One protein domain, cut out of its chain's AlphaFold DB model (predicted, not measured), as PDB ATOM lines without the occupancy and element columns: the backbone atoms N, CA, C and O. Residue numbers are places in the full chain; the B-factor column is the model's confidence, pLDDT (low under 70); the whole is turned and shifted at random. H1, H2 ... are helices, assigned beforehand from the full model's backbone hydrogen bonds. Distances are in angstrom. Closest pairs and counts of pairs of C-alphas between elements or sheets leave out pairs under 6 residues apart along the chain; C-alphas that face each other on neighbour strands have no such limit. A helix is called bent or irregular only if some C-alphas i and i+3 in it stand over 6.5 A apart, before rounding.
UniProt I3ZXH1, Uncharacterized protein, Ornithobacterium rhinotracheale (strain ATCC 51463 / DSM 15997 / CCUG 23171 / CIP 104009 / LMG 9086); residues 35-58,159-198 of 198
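This is residues 35 to 58 and 159 to 198 of the 198 residues of an uncharacterized protein of Ornithobacterium rhinotracheale (strain ATCC 51463 / DSM 15997 / CCUG 23171 / CIP 104009 / LMG 9086) (UniProt I3ZXH1). Two helices, H1 and H2, lie side by side and run opposite ways, and a third, H3, stands steeply to H2 near its kink, so that the centres of the three make a loose triangle. H2 turns at the kink near residue 169, and residues 176 to 185 then fold back from its end to the start of H3. The printed part has 64 residues with three named helices, in the order H1, H2, H3 along the chain, and no named strand; its class is all helix. The whole is compact, with a radius of gyration of the C-alphas of 11.4 A, and the C-alphas span 31 by 31 by 18 A.

The printed part begins at Lys 35, and H1 follows as residues 40 to 51, from C-alpha 40 at (2.068, 30.495, -28.243), with 16.4 A from first to last C-alpha. Residues 52 to 58 come after it, up to the cut. H2 is residues 159 to 175, the longest helix with 17 residues, and measures 23.5 A from C-alpha 159 at (9.314, 44.241, -19.703) to C-alpha 175. H2 is irregular: C-alphas 168 and 171 are 7.7 A apart, and it has a kink of 57 degrees near residue 169. H3 is residues 186 to 195, measures 14.2 A and ends with C-alpha 195 at (-0.494, 33.805, -9.172).

H1 and H2 touch, with residues 159 to 166 of H2 alone; their closest C-alphas, those of Met 50 and Ala 159, are 4.5 A apart. They run opposite ways at a shallow tilt of 33 degrees, only just short of steep. H2 and H3 only just touch, with 3 pairs of C-alphas within 8 A, and H2 does so with residues 166 to 170 alone. The closest C-alphas of these two helices are those of Glu 167 and His 186, 5.9 A apart. H2 and H3 run opposite ways at a steep tilt of 68 degrees, only just short of about perpendicular. H1 and H3 are near each other, with 6 pairs of C-alphas within 10 A. In H1 and H3 every O i to N i+4 pair is within hydrogen-bond range; in H2 it is 11 of 13.

The two C-alphas farthest apart are those of Ser 58 and Lys 182, at 34.7 A. Residues 59 to 158 are not printed, and C-alphas 58 and 159 are 12.0 A apart across this cut, which lies in the link from H1 to H2. The link from H2 to H3, 10 residues, is short. The mean pLDDT of the printed part is 72.1; it is under 70 at residues 35 to 37, 49, 52 to 58, 159 to 162 and 196 to 198, the last being the chain's end.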
ATOM      1  N   LYS A  35       1.528  39.401 -37.937       57.91
ATOM      2  CA  LYS A  35       0.740  38.153 -37.969       57.91
ATOM      3  C   LYS A  35       1.509  36.923 -37.461       57.91
ATOM      4  O   LYS A  35       0.902  36.069 -36.815       57.91
ATOM      5  N   ASN A  36       2.813  36.863 -37.731       60.03
ATOM      6  CA  ASN A  36       3.696  35.767 -37.314       60.03
ATOM      7  C   ASN A  36       4.110  35.860 -35.839       60.03
ATOM      8  O   ASN A  36       4.614  34.895 -35.277       60.03
ATOM      9  N   LEU A  37       3.885  37.010 -35.199       63.88
ATOM     10  CA  LEU A  37       4.157  37.191 -33.782       63.88
ATOM     11  C   LEU A  37       3.048  36.554 -32.935       63.88
ATOM     12  O   LEU A  37       3.316  36.112 -31.837       63.88
ATOM     13  N   TYR A  38       1.811  36.406 -33.418       70.50
ATOM     14  CA  TYR A  38       0.727  35.822 -32.611       70.50
ATOM     15  C   TYR A  38       0.802  34.285 -32.545       70.50
ATOM     16  O   TYR A  38      -0.061  33.588 -33.088       70.50
ATOM     17  N   THR A  39       1.839  33.760 -31.896       77.69
ATOM     18  CA  THR A  39       2.064  32.336 -31.612       77.69
ATOM     19  C   THR A  39       2.138  32.105 -30.103       77.69
ATOM     20  O   THR A  39       2.417  33.026 -29.333       77.69
ATOM     21  N   LYS A  40       1.901  30.863 -29.658       79.19
ATOM     22  CA  LYS A  40       2.068  30.495 -28.243       79.19
ATOM     23  C   LYS A  40       3.499  30.756 -27.762       79.19
ATOM     24  O   LYS A  40       3.680  31.332 -26.699       79.19
ATOM     25  N   SER A  41       4.487  30.445 -28.599       70.25
ATOM     26  CA  SER A  41       5.900  30.689 -28.313       70.25
ATOM     27  C   SER A  41       6.211  32.169 -28.074       70.25
ATOM     28  O   SER A  41       6.972  32.486 -27.165       70.25
ATOM     29  N   TYR A  42       5.610  33.089 -28.841       72.25
ATOM     30  CA  TYR A  42       5.831  34.520 -28.616       72.25
ATOM     31  C   TYR A  42       5.124  35.037 -27.366       72.25
ATOM     32  O   TYR A  42       5.685  35.856 -26.638       72.25
ATOM     33  N   LEU A  43       3.913  34.549 -27.085       80.75
ATOM     34  CA  LEU A  43       3.246  34.859 -25.825       80.75
ATOM     35  C   LEU A  43       4.121  34.428 -24.643       80.75
ATOM     36  O   LEU A  43       4.396  35.241 -23.770       80.75
ATOM     37  N   ASP A  44       4.603  33.185 -24.649       79.50
ATOM     38  CA  ASP A  44       5.420  32.636 -23.562       79.50
ATOM     39  C   ASP A  44       6.734  33.415 -23.384       79.50
ATOM     40  O   ASP A  44       7.171  33.636 -22.257       79.50
ATOM     41  N   LEU A  45       7.331  33.898 -24.476       70.50
ATOM     42  CA  LEU A  45       8.485  34.792 -24.428       70.50
ATOM     43  C   LEU A  45       8.151  36.135 -23.756       70.50
ATOM     44  O   LEU A  45       8.876  36.547 -22.854       70.50
ATOM     45  N   ASN A  46       7.057  36.801 -24.149       73.50
ATOM     46  CA  ASN A  46       6.621  38.052 -23.509       73.50
ATOM     47  C   ASN A  46       6.369  37.852 -22.009       73.50
ATOM     48  O   ASN A  46       6.762  38.695 -21.206       73.50
ATOM     49  N   MET A  47       5.779  36.715 -21.625       78.06
ATOM     50  CA  MET A  47       5.581  36.378 -20.215       78.06
ATOM     51  C   MET A  47       6.905  36.232 -19.463       78.06
ATOM     52  O   MET A  47       7.059  36.838 -18.406       78.06
ATOM     53  N   LYS A  48       7.886  35.518 -20.032       70.88
ATOM     54  CA  LYS A  48       9.236  35.392 -19.451       70.88
ATOM     55  C   LYS A  48       9.943  36.742 -19.314       70.88
ATOM     56  O   LYS A  48      10.635  36.980 -18.330       70.88
ATOM     57  N   ILE A  49       9.775  37.632 -20.291       67.38
ATOM     58  CA  ILE A  49      10.333  38.989 -20.258       67.38
ATOM     59  C   ILE A  49       9.737  39.807 -19.110       67.38
ATOM     60  O   ILE A  49      10.479  40.452 -18.370       67.38
ATOM     61  N   MET A  50       8.413  39.759 -18.941       70.56
ATOM     62  CA  MET A  50       7.727  40.448 -17.846       70.56
ATOM     63  C   MET A  50       8.059  39.835 -16.479       70.56
ATOM     64  O   MET A  50       8.242  40.576 -15.522       70.56
ATOM     65  N   GLU A  51       8.209  38.510 -16.386       70.50
ATOM     66  CA  GLU A  51       8.642  37.818 -15.160       70.50
ATOM     67  C   GLU A  51      10.034  38.269 -14.700       70.50
ATOM     68  O   GLU A  51      10.256  38.463 -13.505       70.50
ATOM     69  N   LYS A  52      10.971  38.467 -15.637       63.22
ATOM     70  CA  LYS A  52      12.323  38.939 -15.309       63.22
ATOM     71  C   LYS A  52      12.401  40.448 -15.005       63.22
ATOM     72  O   LYS A  52      13.477  40.900 -14.624       63.22
ATOM     73  N   ASP A  53      11.314  41.211 -15.183       53.12
ATOM     74  CA  ASP A  53      11.212  42.666 -14.937       53.12
ATOM     75  C   ASP A  53      12.392  43.488 -15.506       53.12
ATOM     76  O   ASP A  53      12.958  44.384 -14.875       53.12
ATOM     77  N   ILE A  54      12.831  43.154 -16.724       53.28
ATOM     78  CA  ILE A  54      13.994  43.804 -17.341       53.28
ATOM     79  C   ILE A  54      13.564  45.127 -17.985       53.28
ATOM     80  O   ILE A  54      13.047  45.175 -19.102       53.28
ATOM     81  N   THR A  55      13.821  46.242 -17.304       46.66
ATOM     82  CA  THR A  55      13.500  47.599 -17.775       46.66
ATOM     83  C   THR A  55      14.634  48.215 -18.610       46.66
ATOM     84  O   THR A  55      15.190  49.252 -18.247       46.66
ATOM     85  N   LEU A  56      15.026  47.607 -19.733       41.94
ATOM     86  CA  LEU A  56      16.014  48.208 -20.647       41.94
ATOM     87  C   LEU A  56      15.316  48.981 -21.770       41.94
ATOM     88  O   LEU A  56      14.911  48.440 -22.794       41.94
ATOM     89  N   SER A  57      15.095  50.278 -21.570       35.09
ATOM     90  CA  SER A  57      14.607  51.185 -22.613       35.09
ATOM     91  C   SER A  57      15.700  51.460 -23.662       35.09
ATOM     92  O   SER A  57      16.798  51.871 -23.307       35.09
ATOM     93  N   SER A  58      15.352  51.290 -24.943       37.12
ATOM     94  CA  SER A  58      16.073  51.748 -26.153       37.12
ATOM     95  C   SER A  58      17.369  51.019 -26.569       37.12
ATOM     96  O   SER A  58      18.428  51.632 -26.694       37.12
ATOM     97  N   ALA A 159      10.534  44.659 -20.405       58.91
ATOM     98  CA  ALA A 159       9.314  44.241 -19.703       58.91
ATOM     99  C   ALA A 159       8.109  45.144 -19.991       58.91
ATOM    100  O   ALA A 159       7.051  44.654 -20.369       58.91
ATOM    101  N   LYS A 160       8.293  46.465 -19.963       64.00
ATOM    102  CA  LYS A 160       7.270  47.453 -20.320       64.00
ATOM    103  C   LYS A 160       6.839  47.359 -21.782       64.00
ATOM    104  O   LYS A 160       5.673  47.585 -22.082       64.00
ATOM    105  N   ASN A 161       7.753  47.048 -22.704       66.06
ATOM    106  CA  ASN A 161       7.403  46.880 -24.119       66.06
ATOM    107  C   ASN A 161       6.675  45.553 -24.354       66.06
ATOM    108  O   ASN A 161       5.741  45.529 -25.148       66.06
ATOM    109  N   ALA A 162       7.078  44.482 -23.666       69.12
ATOM    110  CA  ALA A 162       6.390  43.195 -23.697       69.12
ATOM    111  C   ALA A 162       4.975  43.308 -23.107       69.12
ATOM    112  O   ALA A 162       4.021  42.843 -23.726       69.12
ATOM    113  N   GLU A 163       4.826  44.000 -21.975       72.81
ATOM    114  CA  GLU A 163       3.536  44.291 -21.344       72.81
ATOM    115  C   GLU A 163       2.664  45.169 -22.240       72.81
ATOM    116  O   GLU A 163       1.532  44.800 -22.534       72.81
ATOM    117  N   SER A 164       3.207  46.274 -22.763       71.25
ATOM    118  CA  SER A 164       2.470  47.162 -23.671       71.25
ATOM    119  C   SER A 164       2.040  46.418 -24.938       71.25
ATOM    120  O   SER A 164       0.897  46.536 -25.369       71.25
ATOM    121  N   PHE A 165       2.924  45.609 -25.533       73.56
ATOM    122  CA  PHE A 165       2.578  44.795 -26.695       73.56
ATOM    123  C   PHE A 165       1.478  43.785 -26.355       73.56
ATOM    124  O   PHE A 165       0.518  43.649 -27.114       73.56
ATOM    125  N   LEU A 166       1.592  43.073 -25.231       79.12
ATOM    126  CA  LEU A 166       0.590  42.097 -24.825       79.12
ATOM    127  C   LEU A 166      -0.757  42.761 -24.536       79.12
ATOM    128  O   LEU A 166      -1.770  42.251 -25.002       79.12
ATOM    129  N   GLU A 167      -0.782  43.889 -23.833       82.06
ATOM    130  CA  GLU A 167      -1.998  44.652 -23.556       82.06
ATOM    131  C   GLU A 167      -2.680  45.087 -24.861       82.06
ATOM    132  O   GLU A 167      -3.877  44.859 -25.056       82.06
ATOM    133  N   GLU A 168      -1.911  45.638 -25.805       75.94
ATOM    134  CA  GLU A 168      -2.431  46.081 -27.100       75.94
ATOM    135  C   GLU A 168      -2.928  44.932 -27.981       75.94
ATOM    136  O   GLU A 168      -3.890  45.104 -28.737       75.94
ATOM    137  N   GLN A 169      -2.285  43.766 -27.892       79.69
ATOM    138  CA  GLN A 169      -2.552  42.609 -28.748       79.69
ATOM    139  C   GLN A 169      -3.341  41.490 -28.055       79.69
ATOM    140  O   GLN A 169      -3.605  40.455 -28.672       79.69
ATOM    141  N   PHE A 170      -3.770  41.683 -26.805       82.56
ATOM    142  CA  PHE A 170      -4.435  40.668 -25.980       82.56
ATOM    143  C   PHE A 170      -5.639  40.043 -26.687       82.56
ATOM    144  O   PHE A 170      -5.784  38.821 -26.762       82.56
ATOM    145  N   CYS A 171      -6.475  40.899 -27.276       80.81
ATOM    146  CA  CYS A 171      -7.639  40.484 -28.047       80.81
ATOM    147  C   CYS A 171      -7.254  39.503 -29.168       80.81
ATOM    148  O   CYS A 171      -7.906  38.477 -29.338       80.81
ATOM    149  N   VAL A 172      -6.153  39.761 -29.881       80.12
ATOM    150  CA  VAL A 172      -5.709  38.944 -31.021       80.12
ATOM    151  C   VAL A 172      -5.273  37.558 -30.554       80.12
ATOM    152  O   VAL A 172      -5.615  36.546 -31.172       80.12
ATOM    153  N   TYR A 173      -4.545  37.492 -29.438       82.44
ATOM    154  CA  TYR A 173      -4.159  36.227 -28.816       82.44
ATOM    155  C   TYR A 173      -5.368  35.414 -28.339       82.44
ATOM    156  O   TYR A 173      -5.380  34.190 -28.502       82.44
ATOM    157  N   ARG A 174      -6.396  36.077 -27.797       83.81
ATOM    158  CA  ARG A 174      -7.660  35.446 -27.385       83.81
ATOM    159  C   ARG A 174      -8.458  34.932 -28.588       83.81
ATOM    160  O   ARG A 174      -8.932  33.797 -28.566       83.81
ATOM    161  N   GLU A 175      -8.568  35.713 -29.664       82.12
ATOM    162  CA  GLU A 175      -9.256  35.289 -30.895       82.12
ATOM    163  C   GLU A 175      -8.592  34.076 -31.550       82.12
ATOM    164  O   GLU A 175      -9.273  33.179 -32.052       82.12
ATOM    165  N   LYS A 176      -7.260  34.002 -31.485       82.38
ATOM    166  CA  LYS A 176      -6.475  32.860 -31.972       82.38
ATOM    167  C   LYS A 176      -6.492  31.643 -31.039       82.38
ATOM    168  O   LYS A 176      -5.870  30.639 -31.374       82.38
ATOM    169  N   ASN A 177      -7.208  31.699 -29.911       84.38
ATOM    170  CA  ASN A 177      -7.231  30.670 -28.860       84.38
ATOM    171  C   ASN A 177      -5.840  30.345 -28.281       84.38
ATOM    172  O   ASN A 177      -5.594  29.228 -27.835       84.38
ATOM    173  N   ILE A 178      -4.916  31.309 -28.310       86.31
ATOM    174  CA  ILE A 178      -3.594  31.182 -27.682       86.31
ATOM    175  C   ILE A 178      -3.690  31.549 -26.197       86.31
ATOM    176  O   ILE A 178      -3.070  30.903 -25.353       86.31
ATOM    177  N   ILE A 179      -4.501  32.567 -25.888       85.75
ATOM    178  CA  ILE A 179      -5.000  32.847 -24.540       85.75
ATOM    179  C   ILE A 179      -6.414  32.273 -24.441       85.75
ATOM    180  O   ILE A 179      -7.222  32.430 -25.358       85.75
ATOM    181  N   ASP A 180      -6.699  31.592 -23.331       85.44
ATOM    182  CA  ASP A 180      -8.005  30.991 -23.062       85.44
ATOM    183  C   ASP A 180      -9.108  32.065 -23.051       85.44
ATOM    184  O   ASP A 180      -8.954  33.148 -22.481       85.44
ATOM    185  N   LYS A 181     -10.250  31.761 -23.670       83.81
ATOM    186  CA  LYS A 181     -11.386  32.684 -23.773       83.81
ATOM    187  C   LYS A 181     -12.015  33.031 -22.430       83.81
ATOM    188  O   LYS A 181     -12.727  34.036 -22.391       83.81
ATOM    189  N   LYS A 182     -11.748  32.248 -21.375       84.56
ATOM    190  CA  LYS A 182     -12.186  32.528 -19.998       84.56
ATOM    191  C   LYS A 182     -11.618  33.829 -19.423       84.56
ATOM    192  O   LYS A 182     -12.157  34.322 -18.442       84.56
ATOM    193  N   TYR A 183     -10.523  34.351 -19.984       81.75
ATOM    194  CA  TYR A 183      -9.987  35.651 -19.593       81.75
ATOM    195  C   TYR A 183     -10.646  36.740 -20.438       81.75
ATOM    196  O   TYR A 183     -10.473  36.787 -21.660       81.75
ATOM    197  N   ASP A 184     -11.410  37.611 -19.784       76.12
ATOM    198  CA  ASP A 184     -12.160  38.671 -20.459       76.12
ATOM    199  C   ASP A 184     -11.300  39.889 -20.797       76.12
ATOM    200  O   ASP A 184     -11.583  40.598 -21.765       76.12
ATOM    201  N   ASN A 185     -10.218  40.105 -20.049       79.06
ATOM    202  CA  ASN A 185      -9.272  41.193 -20.261       79.06
ATOM    203  C   ASN A 185      -7.832  40.773 -19.913       79.06
ATOM    204  O   ASN A 185      -7.590  39.729 -19.302       79.06
ATOM    205  N   HIS A 186      -6.880  41.619 -20.321       80.19
ATOM    206  CA  HIS A 186      -5.450  41.444 -20.076       80.19
ATOM    207  C   HIS A 186      -5.134  41.284 -18.583       80.19
ATOM    208  O   HIS A 186      -4.411  40.365 -18.207       80.19
ATOM    209  N   SER A 187      -5.713  42.122 -17.721       78.31
ATOM    210  CA  SER A 187      -5.414  42.129 -16.288       78.31
ATOM    211  C   SER A 187      -5.792  40.813 -15.598       78.31
ATOM    212  O   SER A 187      -4.988  40.288 -14.830       78.31
ATOM    213  N   ASP A 188      -6.956  40.231 -15.907       82.25
ATOM    214  CA  ASP A 188      -7.384  38.938 -15.348       82.25
ATOM    215  C   ASP A 188      -6.437  37.801 -15.748       82.25
ATOM    216  O   ASP A 188      -6.088  36.948 -14.925       82.25
ATOM    217  N   PHE A 189      -5.981  37.808 -17.004       84.44
ATOM    218  CA  PHE A 189      -4.987  36.858 -17.498       84.44
ATOM    219  C   PHE A 189      -3.649  36.999 -16.766       84.44
ATOM    220  O   PHE A 189      -3.108  36.000 -16.289       84.44
ATOM    221  N   MET A 190      -3.137  38.224 -16.629       82.62
ATOM    222  CA  MET A 190      -1.859  38.498 -15.965       82.62
ATOM    223  C   MET A 190      -1.889  38.108 -14.488       82.62
ATOM    224  O   MET A 190      -0.967  37.455 -13.995       82.62
ATOM    225  N   VAL A 191      -2.975  38.442 -13.785       79.50
ATOM    226  CA  VAL A 191      -3.159  38.081 -12.376       79.50
ATOM    227  C   VAL A 191      -3.170  36.565 -12.197       79.50
ATOM    228  O   VAL A 191      -2.504  36.066 -11.293       79.50
ATOM    229  N   ASP A 192      -3.901  35.818 -13.027       82.06
ATOM    230  CA  ASP A 192      -3.928  34.353 -12.930       82.06
ATOM    231  C   ASP A 192      -2.587  33.713 -13.313       82.06
ATOM    232  O   ASP A 192      -2.166  32.748 -12.674       82.06
ATOM    233  N   TYR A 193      -1.890  34.253 -14.318       80.19
ATOM    234  CA  TYR A 193      -0.580  33.759 -14.735       80.19
ATOM    235  C   TYR A 193       0.463  33.897 -13.619       80.19
ATOM    236  O   TYR A 193       1.073  32.903 -13.228       80.19
ATOM    237  N   PHE A 194       0.628  35.093 -13.049       71.75
ATOM    238  CA  PHE A 194       1.634  35.326 -12.005       71.75
ATOM    239  C   PHE A 194       1.241  34.760 -10.637       71.75
ATOM    240  O   PHE A 194       2.115  34.443  -9.833       71.75
ATOM    241  N   LYS A 195      -0.056  34.553 -10.364       73.81
ATOM    242  CA  LYS A 195      -0.494  33.805  -9.172       73.81
ATOM    243  C   LYS A 195      -0.078  32.340  -9.198       73.81
ATOM    244  O   LYS A 195       0.085  31.771  -8.132       73.81
ATOM    245  N   LYS A 196       0.075  31.729 -10.376       64.56
ATOM    246  CA  LYS A 196       0.509  30.326 -10.513       64.56
ATOM    247  C   LYS A 196       2.013  30.124 -10.324       64.56
ATOM    248  O   LYS A 196       2.445  28.979 -10.240       64.56
ATOM    249  N   LEU A 197       2.790  31.206 -10.310       54.69
ATOM    250  CA  LEU A 197       4.241  31.173 -10.116       54.69
ATOM    251  C   LEU A 197       4.652  31.308  -8.638       54.69
ATOM    252  O   LEU A 197       5.800  31.018  -8.313       54.69
ATOM    253  N   ASN A 198       3.722  31.714  -7.763       41.91
ATOM    254  CA  ASN A 198       3.888  31.812  -6.305       41.91
ATOM    255  C   ASN A 198       3.134  30.694  -5.580       41.91
ATOM    256  O   ASN A 198       3.549  30.359  -4.448       41.91
TER     257      ASN A 198